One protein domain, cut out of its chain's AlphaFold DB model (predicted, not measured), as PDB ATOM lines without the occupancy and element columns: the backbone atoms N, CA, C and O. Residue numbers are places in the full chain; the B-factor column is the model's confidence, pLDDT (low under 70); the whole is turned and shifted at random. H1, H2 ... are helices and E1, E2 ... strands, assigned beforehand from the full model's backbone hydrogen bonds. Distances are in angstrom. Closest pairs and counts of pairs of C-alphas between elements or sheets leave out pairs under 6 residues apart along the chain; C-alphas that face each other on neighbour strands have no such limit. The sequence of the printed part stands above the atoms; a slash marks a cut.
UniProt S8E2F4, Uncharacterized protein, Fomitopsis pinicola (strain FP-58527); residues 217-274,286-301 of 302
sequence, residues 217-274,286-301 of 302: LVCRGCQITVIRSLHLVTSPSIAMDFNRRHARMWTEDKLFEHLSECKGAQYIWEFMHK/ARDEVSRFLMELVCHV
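This is residues 217 to 274 and 286 to 301 of the 302 residues of an uncharacterized protein of Fomitopsis pinicola (strain FP-58527) (UniProt S8E2F4). Hairpin H1 and H2 makes one end, H4 meets H1 as an L, and residues 286 to 292 stick out opposite. The printed part has 74 residues, mostly helix: E1, then H1 to H5. It is only just compact, close to loose, radius of gyration of the C-alphas 13.2 A, spans 46 by 28 by 20 A.

H2, residues 236 to 246, touches H1, residues 220 to 228, as a hairpin, C-alphas 223 and 246 closest at 4.6 A. H4, residues 263 to 273, touches H1 about perpendicular at 77 degrees. H3, residues 252 to 261, and H4 only just touch, only at the corner, with 3 C-alpha pairs within 8 A. In H1, H2, H4 every O i to N i+4 pair is within hydrogen-bond range.

E1, residues 217 to 219, begins at C-alpha 217 (9.971, -20.795, -20.216); H5, residues 289 to 297, ends at C-alpha 297 (9.475, -29.108, -17.144).

Residues 275 to 285 are cut out, gap 15.2 A; residues 286 to 301 have pLDDT under 70.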
ATOM      1  N   LEU A 217      10.323 -19.438 -20.593       91.31
ATOM      2  CA  LEU A 217       9.971 -20.795 -20.216       91.31
ATOM      3  C   LEU A 217       8.516 -20.827 -19.768       91.31
ATOM      4  O   LEU A 217       8.049 -19.893 -19.119       91.31
ATOM      5  N   VAL A 218       7.799 -21.897 -20.085       89.19
ATOM      6  CA  VAL A 218       6.432 -22.121 -19.596       89.19
ATOM      7  C   VAL A 218       6.431 -23.204 -18.524       89.19
ATOM      8  O   VAL A 218       7.201 -24.157 -18.590       89.19
ATOM      9  N   CYS A 219       5.542 -23.078 -17.543       91.31
ATOM     10  CA  CYS A 219       5.396 -24.077 -16.491       91.31
ATOM     11  C   CYS A 219       4.586 -25.279 -16.994       91.31
ATOM     12  O   CYS A 219       3.378 -25.162 -17.241       91.31
ATOM     13  N   ARG A 220       5.215 -26.460 -17.081       87.69
ATOM     14  CA  ARG A 220       4.523 -27.705 -17.463       87.69
ATOM     15  C   ARG A 220       3.355 -28.044 -16.535       87.69
ATOM     16  O   ARG A 220       2.313 -28.500 -17.001       87.69
ATOM     17  N   GLY A 221       3.493 -27.744 -15.243       89.31
ATOM     18  CA  GLY A 221       2.416 -27.844 -14.259       89.31
ATOM     19  C   GLY A 221       1.171 -27.062 -14.671       89.31
ATOM     20  O   GLY A 221       0.077 -27.626 -14.724       89.31
ATOM     21  N   CYS A 222       1.340 -25.792 -15.049       88.12
ATOM     22  CA  CYS A 222       0.242 -24.961 -15.541       88.12
ATOM     23  C   CYS A 222      -0.374 -25.514 -16.831       88.12
ATOM     24  O   CYS A 222      -1.597 -25.502 -16.958       88.12
ATOM     25  N   GLN A 223       0.436 -26.030 -17.761       84.75
ATOM     26  CA  GLN A 223      -0.074 -26.652 -18.989       84.75
ATOM     27  C   GLN A 223      -0.944 -27.884 -18.698       84.75
ATOM     28  O   GLN A 223      -2.052 -27.996 -19.225       84.75
ATOM     29  N   ILE A 224      -0.485 -28.786 -17.827       81.19
ATOM     30  CA  ILE A 224      -1.228 -30.007 -17.482       81.19
ATOM     31  C   ILE A 224      -2.522 -29.676 -16.738       81.19
ATOM     32  O   ILE A 224      -3.552 -30.292 -17.019       81.19
ATOM     33  N   THR A 225      -2.499 -28.707 -15.817       80.75
ATOM     34  CA  THR A 225      -3.718 -28.270 -15.124       80.75
ATOM     35  C   THR A 225      -4.773 -27.791 -16.116       80.75
ATOM     36  O   THR A 225      -5.926 -28.188 -15.980       80.75
ATOM     37  N   VAL A 226      -4.397 -27.025 -17.148       75.12
ATOM     38  CA  VAL A 226      -5.347 -26.628 -18.200       75.12
ATOM     39  C   VAL A 226      -5.942 -27.847 -18.893       75.12
ATOM     40  O   VAL A 226      -7.161 -27.970 -18.917       75.12
ATOM     41  N   ILE A 227      -5.109 -28.767 -19.393       72.19
ATOM     42  CA  ILE A 227      -5.572 -29.961 -20.122       72.19
ATOM     43  C   ILE A 227      -6.534 -30.790 -19.262       72.19
ATOM     44  O   ILE A 227      -7.601 -31.192 -19.723       72.19
ATOM     45  N   ARG A 228      -6.186 -31.018 -17.993       73.75
ATOM     46  CA  ARG A 228      -7.003 -31.820 -17.075       73.75
ATOM     47  C   ARG A 228      -8.293 -31.129 -16.675       73.75
ATOM     48  O   ARG A 228      -9.288 -31.812 -16.477       73.75
ATOM     49  N   SER A 229      -8.294 -29.806 -16.574       73.94
ATOM     50  CA  SER A 229      -9.458 -29.014 -16.177       73.94
ATOM     51  C   SER A 229     -10.276 -28.493 -17.360       73.94
ATOM     52  O   SER A 229     -11.201 -27.717 -17.143       73.94
ATOM     53  N   LEU A 230     -10.010 -28.944 -18.594       71.19
ATOM     54  CA  LEU A 230     -10.808 -28.575 -19.773       71.19
ATOM     55  C   LEU A 230     -12.304 -28.865 -19.581       71.19
ATOM     56  O   LEU A 230     -13.138 -28.064 -19.988       71.19
ATOM     57  N   HIS A 231     -12.651 -29.963 -18.904       74.38
ATOM     58  CA  HIS A 231     -14.040 -30.313 -18.581       74.38
ATOM     59  C   HIS A 231     -14.712 -29.341 -17.591       74.38
ATOM     60  O   HIS A 231     -15.934 -29.299 -17.513       74.38
ATOM     61  N   LEU A 232     -13.928 -28.549 -16.847       73.25
ATOM     62  CA  LEU A 232     -14.414 -27.513 -15.929       73.25
ATOM     63  C   LEU A 232     -14.616 -26.160 -16.626       73.25
ATOM     64  O   LEU A 232     -15.047 -25.199 -15.989       73.25
ATOM     65  N   VAL A 233     -14.295 -26.052 -17.919       73.50
ATOM     66  CA  VAL A 233     -14.511 -24.834 -18.703       73.50
ATOM     67  C   VAL A 233     -16.003 -24.694 -19.001       73.50
ATOM     68  O   VAL A 233     -16.500 -25.097 -20.049       73.50
ATOM     69  N   THR A 234     -16.728 -24.116 -18.049       76.06
ATOM     70  CA  THR A 234     -18.175 -23.869 -18.146       76.06
ATOM     71  C   THR A 234     -18.500 -22.475 -18.680       76.06
ATOM     72  O   THR A 234     -19.639 -22.202 -19.051       76.06
ATOM     73  N   SER A 235     -17.505 -21.583 -18.746       77.12
ATOM     74  CA  SER A 235     -17.668 -20.215 -19.231       77.12
ATOM     75  C   SER A 235     -16.428 -19.699 -19.984       77.12
ATOM     76  O   SER A 235     -15.307 -20.174 -19.760       77.12
ATOM     77  N   PRO A 236     -16.587 -18.670 -20.842       72.12
ATOM     78  CA  PRO A 236     -15.463 -18.014 -21.510       72.12
ATOM     79  C   PRO A 236     -14.436 -17.394 -20.553       72.12
ATOM     80  O   PRO A 236     -13.249 -17.380 -20.869       72.12
ATOM     81  N   SER A 237     -14.857 -16.896 -19.384       73.94
ATOM     82  CA  SER A 237     -13.943 -16.297 -18.400       73.94
ATOM     83  C   SER A 237     -13.037 -17.343 -17.755       73.94
ATOM     84  O   SER A 237     -11.833 -17.118 -17.632       73.94
ATOM     85  N   ILE A 238     -13.587 -18.515 -17.433       74.00
ATOM     86  CA  ILE A 238     -12.820 -19.654 -16.918       74.00
ATOM     87  C   ILE A 238     -11.827 -20.138 -17.984       74.00
ATOM     88  O   ILE A 238     -10.646 -20.317 -17.693       74.00
ATOM     89  N   ALA A 239     -12.266 -20.257 -19.244       71.94
ATOM     90  CA  ALA A 239     -11.380 -20.591 -20.362       71.94
ATOM     91  C   ALA A 239     -10.213 -19.597 -20.490       71.94
ATOM     92  O   ALA A 239      -9.078 -19.990 -20.752       71.94
ATOM     93  N   MET A 240     -10.481 -18.298 -20.330       72.06
ATOM     94  CA  MET A 240      -9.457 -17.255 -20.407       72.06
ATOM     95  C   MET A 240      -8.445 -17.346 -19.264       72.06
ATOM     96  O   MET A 240      -7.254 -17.225 -19.532       72.06
ATOM     97  N   ASP A 241      -8.880 -17.580 -18.026       76.69
ATOM     98  CA  ASP A 241      -7.979 -17.723 -16.873       76.69
ATOM     99  C   ASP A 241      -7.050 -18.941 -17.024       76.69
ATOM    100  O   ASP A 241      -5.828 -18.810 -16.908       76.69
ATOM    101  N   PHE A 242      -7.593 -20.097 -17.417       75.12
ATOM    102  CA  PHE A 242      -6.777 -21.259 -17.780       75.12
ATOM    103  C   PHE A 242      -5.783 -20.914 -18.889       75.12
ATOM    104  O   PHE A 242      -4.579 -21.180 -18.776       75.12
ATOM    105  N   ASN A 243      -6.264 -20.253 -19.944       73.38
ATOM    106  CA  ASN A 243      -5.397 -19.937 -21.056       73.38
ATOM    107  C   ASN A 243      -4.293 -18.912 -20.688       73.38
ATOM    108  O   ASN A 243      -3.169 -19.021 -21.170       73.38
ATOM    109  N   ARG A 244      -4.535 -17.989 -19.753       79.06
ATOM    110  CA  ARG A 244      -3.484 -17.085 -19.254       79.06
ATOM    111  C   ARG A 244      -2.385 -17.802 -18.497       79.06
ATOM    112  O   ARG A 244      -1.224 -17.411 -18.602       79.06
ATOM    113  N   ARG A 245      -2.746 -18.817 -17.712       80.31
ATOM    114  CA  ARG A 245      -1.795 -19.537 -16.862       80.31
ATOM    115  C   ARG A 245      -0.869 -20.428 -17.677       80.31
ATOM    116  O   ARG A 245       0.334 -20.390 -17.449       80.31
ATOM    117  N   HIS A 246      -1.391 -21.201 -18.636       79.75
ATOM    118  CA  HIS A 246      -0.534 -22.131 -19.389       79.75
ATOM    119  C   HIS A 246       0.439 -21.449 -20.353       79.75
ATOM    120  O   HIS A 246       1.486 -22.022 -20.640       79.75
ATOM    121  N   ALA A 247       0.095 -20.264 -20.862       81.81
ATOM    122  CA  ALA A 247       0.918 -19.543 -21.825       81.81
ATOM    123  C   ALA A 247       1.733 -18.406 -21.191       81.81
ATOM    124  O   ALA A 247       2.421 -17.662 -21.895       81.81
ATOM    125  N   ARG A 248       1.675 -18.260 -19.857       88.50
ATOM    126  CA  ARG A 248       2.560 -17.348 -19.132       88.50
ATOM    127  C   ARG A 248       3.990 -17.859 -19.241       88.50
ATOM    128  O   ARG A 248       4.276 -19.004 -18.898       88.50
ATOM    129  N   MET A 249       4.861 -16.980 -19.717       90.69
ATOM    130  CA  MET A 249       6.285 -17.245 -19.851       90.69
ATOM    131  C   MET A 249       7.052 -16.593 -18.707       90.69
ATOM    132  O   MET A 249       6.625 -15.577 -18.158       90.69
ATOM    133  N   TRP A 250       8.187 -17.187 -18.373       92.25
ATOM    134  CA  TRP A 250       9.012 -16.841 -17.226       92.25
ATOM    135  C   TRP A 250      10.483 -16.795 -17.637       92.25
ATOM    136  O   TRP A 250      10.894 -17.524 -18.541       92.25
ATOM    137  N   THR A 251      11.278 -15.976 -16.954       92.25
ATOM    138  CA  THR A 251      12.723 -16.224 -16.872       92.25
ATOM    139  C   THR A 251      12.977 -17.435 -15.976       92.25
ATOM    140  O   THR A 251      12.110 -17.814 -15.189       92.25
ATOM    141  N   GLU A 252      14.157 -18.032 -16.082       89.94
ATOM    142  CA  GLU A 252      14.602 -19.195 -15.311       89.94
ATOM    143  C   GLU A 252      14.349 -18.978 -13.813       89.94
ATOM    144  O   GLU A 252      13.564 -19.708 -13.212       89.94
ATOM    145  N   ASP A 253      14.914 -17.915 -13.234       88.69
ATOM    146  CA  ASP A 253      14.811 -17.619 -11.797       88.69
ATOM    147  C   ASP A 253      13.356 -17.445 -11.338       88.69
ATOM    148  O   ASP A 253      12.935 -17.981 -10.313       88.69
ATOM    149  N   LYS A 254      12.544 -16.744 -12.139       91.38
ATOM    150  CA  LYS A 254      11.127 -16.515 -11.827       91.38
ATOM    151  C   LYS A 254      10.267 -17.757 -12.023       91.38
ATOM    152  O   LYS A 254       9.255 -17.899 -11.338       91.38
ATOM    153  N   LEU A 255      10.662 -18.668 -12.911       91.75
ATOM    154  CA  LEU A 255      10.009 -19.965 -13.022       91.75
ATOM    155  C   LEU A 255      10.232 -20.774 -11.745       91.75
ATOM    156  O   LEU A 255       9.268 -21.329 -11.229       91.75
ATOM    157  N   PHE A 256      11.455 -20.809 -11.209       89.62
ATOM    158  CA  PHE A 256      11.743 -21.527  -9.963       89.62
ATOM    159  C   PHE A 256      10.911 -21.019  -8.785       89.62
ATOM    160  O   PHE A 256      10.315 -21.831  -8.075       89.62
ATOM    161  N   GLU A 257      10.804 -19.696  -8.623       91.69
ATOM    162  CA  GLU A 257       9.902 -19.089  -7.634       91.69
ATOM    163  C   GLU A 257       8.460 -19.592  -7.837       91.69
ATOM    164  O   GLU A 257       7.837 -20.106  -6.905       91.69
ATOM    165  N   HIS A 258       7.958 -19.558  -9.077       92.00
ATOM    166  CA  HIS A 258       6.606 -20.008  -9.414       92.00
ATOM    167  C   HIS A 258       6.359 -21.507  -9.158       92.00
ATOM    168  O   HIS A 258       5.264 -21.882  -8.731       92.00
ATOM    169  N   LEU A 259       7.338 -22.379  -9.424       90.56
ATOM    170  CA  LEU A 259       7.184 -23.829  -9.253       90.56
ATOM    171  C   LEU A 259       6.850 -24.196  -7.800       90.56
ATOM    172  O   LEU A 259       6.068 -25.122  -7.583       90.56
ATOM    173  N   SER A 260       7.371 -23.440  -6.828       88.06
ATOM    174  CA  SER A 260       7.097 -23.665  -5.403       88.06
ATOM    175  C   SER A 260       5.629 -23.437  -5.017       88.06
ATOM    176  O   SER A 260       5.134 -24.082  -4.097       88.06
ATOM    177  N   GLU A 261       4.903 -22.598  -5.760       90.00
ATOM    178  CA  GLU A 261       3.495 -22.252  -5.514       90.00
ATOM    179  C   GLU A 261       2.526 -22.976  -6.470       90.00
ATOM    180  O   GLU A 261       1.306 -23.005  -6.268       90.00
ATOM    181  N   CYS A 262       3.044 -23.564  -7.551       90.38
ATOM    182  CA  CYS A 262       2.230 -24.154  -8.600       90.38
ATOM    183  C   CYS A 262       1.769 -25.571  -8.235       90.38
ATOM    184  O   CYS A 262       2.509 -26.538  -8.401       90.38
ATOM    185  N   LYS A 263       0.491 -25.723  -7.863       88.19
ATOM    186  CA  LYS A 263      -0.133 -27.037  -7.582       88.19
ATOM    187  C   LYS A 263       0.071 -28.063  -8.699       88.19
ATOM    188  O   LYS A 263       0.270 -29.242  -8.434       88.19
ATOM    189  N   GLY A 264       0.011 -27.623  -9.959       87.88
ATOM    190  CA  GLY A 264       0.258 -28.494 -11.107       87.88
ATOM    191  C   GLY A 264       1.701 -28.996 -11.154       87.88
ATOM    192  O   GLY A 264       1.926 -30.162 -11.457       87.88
ATOM    193  N   ALA A 265       2.672 -28.139 -10.825       88.94
ATOM    194  CA  ALA A 265       4.081 -28.515 -10.771       88.94
ATOM    195  C   ALA A 265       4.379 -29.420  -9.569       88.94
ATOM    196  O   ALA A 265       5.031 -30.443  -9.740       88.94
ATOM    197  N   GLN A 266       3.833 -29.098  -8.393       89.69
ATOM    198  CA  GLN A 266       3.923 -29.929  -7.188       89.69
ATOM    199  C   GLN A 266       3.342 -31.329  -7.426       89.69
ATOM    200  O   GLN A 266       3.976 -32.324  -7.095       89.69
ATOM    201  N   TYR A 267       2.186 -31.426  -8.093       86.56
ATOM    202  CA  TYR A 267       1.607 -32.715  -8.470       86.56
ATOM    203  C   TYR A 267       2.542 -33.525  -9.382       86.56
ATOM    204  O   TYR A 267       2.697 -34.730  -9.186       86.56
ATOM    205  N   ILE A 268       3.148 -32.889 -10.394       85.69
ATOM    206  CA  ILE A 268       4.111 -33.568 -11.277       85.69
ATOM    207  C   ILE A 268       5.317 -34.031 -10.455       85.69
ATOM    208  O   ILE A 268       5.733 -35.177 -10.590       85.69
ATOM    209  N   TRP A 269       5.838 -33.171  -9.578       84.69
ATOM    210  CA  TRP A 269       6.959 -33.490  -8.698       84.69
ATOM    211  C   TRP A 269       6.671 -34.727  -7.841       84.69
ATOM    212  O   TRP A 269       7.439 -35.687  -7.877       84.69
ATOM    213  N   GLU A 270       5.539 -34.748  -7.136       86.25
ATOM    214  CA  GLU A 270       5.112 -35.891  -6.327       86.25
ATOM    215  C   GLU A 270       4.926 -37.155  -7.169       86.25
ATOM    216  O   GLU A 270       5.332 -38.235  -6.751       86.25
ATOM    217  N   PHE A 271       4.320 -37.040  -8.354       82.25
ATOM    218  CA  PHE A 271       4.106 -38.178  -9.246       82.25
ATOM    219  C   PHE A 271       5.428 -38.811  -9.700       82.25
ATOM    220  O   PHE A 271       5.538 -40.034  -9.681       82.25
ATOM    221  N   MET A 272       6.426 -37.996 -10.053       78.06
ATOM    222  CA  MET A 272       7.742 -38.470 -10.503       78.06
ATOM    223  C   MET A 272       8.570 -39.090  -9.368       78.06
ATOM    224  O   MET A 272       9.350 -40.003  -9.612       78.06
ATOM    225  N   HIS A 273       8.379 -38.627  -8.129       76.50
ATOM    226  CA  HIS A 273       9.100 -39.125  -6.950       76.50
ATOM    227  C   HIS A 273       8.348 -40.225  -6.192       76.50
ATOM    228  O   HIS A 273       8.828 -40.706  -5.160       76.50
ATOM    229  N   LYS A 274       7.181 -40.664  -6.683       71.38
ATOM    230  CA  LYS A 274       6.568 -41.892  -6.176       71.38
ATOM    231  C   LYS A 274       7.489 -43.061  -6.524       71.38
ATOM    232  O   LYS A 274       7.834 -43.219  -7.694       71.38
ATOM    233  N   ALA A 286      22.186 -41.884  -9.985       38.38
ATOM    234  CA  ALA A 286      21.438 -41.052  -9.024       38.38
ATOM    235  C   ALA A 286      22.078 -39.675  -8.729       38.38
ATOM    236  O   ALA A 286      21.982 -39.176  -7.607       38.38
ATOM    237  N   ARG A 287      22.780 -39.054  -9.691       35.44
ATOM    238  CA  ARG A 287      23.345 -37.695  -9.508       35.44
ATOM    239  C   ARG A 287      23.164 -36.714 -10.676       35.44
ATOM    240  O   ARG A 287      23.645 -35.595 -10.562       35.44
ATOM    241  N   ASP A 288      22.388 -37.067 -11.703       39.09
ATOM    242  CA  ASP A 288      22.088 -36.189 -12.856       39.09
ATOM    243  C   ASP A 288      20.578 -35.926 -13.083       39.09
ATOM    244  O   ASP A 288      20.174 -35.346 -14.094       39.09
ATOM    245  N   GLU A 289      19.710 -36.308 -12.138       41.66
ATOM    246  CA  GLU A 289      18.248 -36.233 -12.315       41.66
ATOM    247  C   GLU A 289      17.674 -34.811 -12.228       41.66
ATOM    248  O   GLU A 289      16.741 -34.495 -12.958       41.66
ATOM    249  N   VAL A 290      18.251 -33.906 -11.426       41.56
ATOM    250  CA  VAL A 290      17.727 -32.529 -11.280       41.56
ATOM    251  C   VAL A 290      17.945 -31.695 -12.554       41.56
ATOM    252  O   VAL A 290      17.070 -30.923 -12.949       41.56
ATOM    253  N   SER A 291      19.074 -31.887 -13.248       36.34
ATOM    254  CA  SER A 291      19.363 -31.212 -14.525       36.34
ATOM    255  C   SER A 291      18.542 -31.775 -15.692       36.34
ATOM    256  O   SER A 291      18.082 -30.999 -16.530       36.34
ATOM    257  N   ARG A 292      18.294 -33.095 -15.741       36.72
ATOM    258  CA  ARG A 292      17.346 -33.696 -16.708       36.72
ATOM    259  C   ARG A 292      15.901 -33.256 -16.437       36.72
ATOM    260  O   ARG A 292      15.177 -32.947 -17.377       36.72
ATOM    261  N   PHE A 293      15.504 -33.132 -15.173       40.31
ATOM    262  CA  PHE A 293      14.165 -32.697 -14.757       40.31
ATOM    263  C   PHE A 293      13.832 -31.256 -15.179       40.31
ATOM    264  O   PHE A 293      12.708 -30.965 -15.598       40.31
ATOM    265  N   LEU A 294      14.817 -30.354 -15.144       39.50
ATOM    266  CA  LEU A 294      14.647 -28.988 -15.642       39.50
ATOM    267  C   LEU A 294      14.445 -28.924 -17.156       39.50
ATOM    268  O   LEU A 294      13.710 -28.061 -17.620       39.50
ATOM    269  N   MET A 295      15.020 -29.854 -17.917       40.00
ATOM    270  CA  MET A 295      14.808 -29.940 -19.366       40.00
ATOM    271  C   MET A 295      13.400 -30.450 -19.731       40.00
ATOM    272  O   MET A 295      12.890 -30.098 -20.788       40.00
ATOM    273  N   GLU A 296      12.740 -31.236 -18.869       39.03
ATOM    274  CA  GLU A 296      11.399 -31.796 -19.141       39.03
ATOM    275  C   GLU A 296      10.234 -30.927 -18.635       39.03
ATOM    276  O   GLU A 296       9.121 -30.989 -19.168       39.03
ATOM    277  N   LEU A 297      10.466 -30.083 -17.623       33.66
ATOM    278  CA  LEU A 297       9.475 -29.108 -17.144       33.66
ATOM    279  C   LEU A 297       9.438 -27.812 -17.958       33.66
ATOM    280  O   LEU A 297       8.519 -27.004 -17.781       33.66
ATOM    281  N   VAL A 298      10.431 -27.616 -18.821       34.41
ATOM    282  CA  VAL A 298      10.641 -26.407 -19.605       34.41
ATOM    283  C   VAL A 298      10.321 -26.710 -21.063       34.41
ATOM    284  O   VAL A 298      11.082 -27.366 -21.764       34.41
ATOM    285  N   CYS A 299       9.192 -26.204 -21.560       33.38
ATOM    286  CA  CYS A 299       8.993 -26.137 -23.005       33.38
ATOM    287  C   CYS A 299       9.610 -24.844 -23.537       33.38
ATOM    288  O   CYS A 299       9.181 -23.748 -23.167       33.38
ATOM    289  N   HIS A 300      10.567 -24.977 -24.455       32.84
ATOM    290  CA  HIS A 300      10.892 -23.905 -25.387       32.84
ATOM    291  C   HIS A 300       9.762 -23.799 -26.413       32.84
ATOM    292  O   HIS A 300       9.395 -24.791 -27.043       32.84
ATOM    293  N   VAL A 301       9.188 -22.607 -26.559       40.16
ATOM    294  CA  VAL A 301       8.258 -22.311 -27.651       40.16
ATOM    295  C   VAL A 301       9.105 -21.778 -28.800       40.16
ATOM    296  O   VAL A 301       9.559 -20.635 -28.740       40.16
TER     297      VAL A 301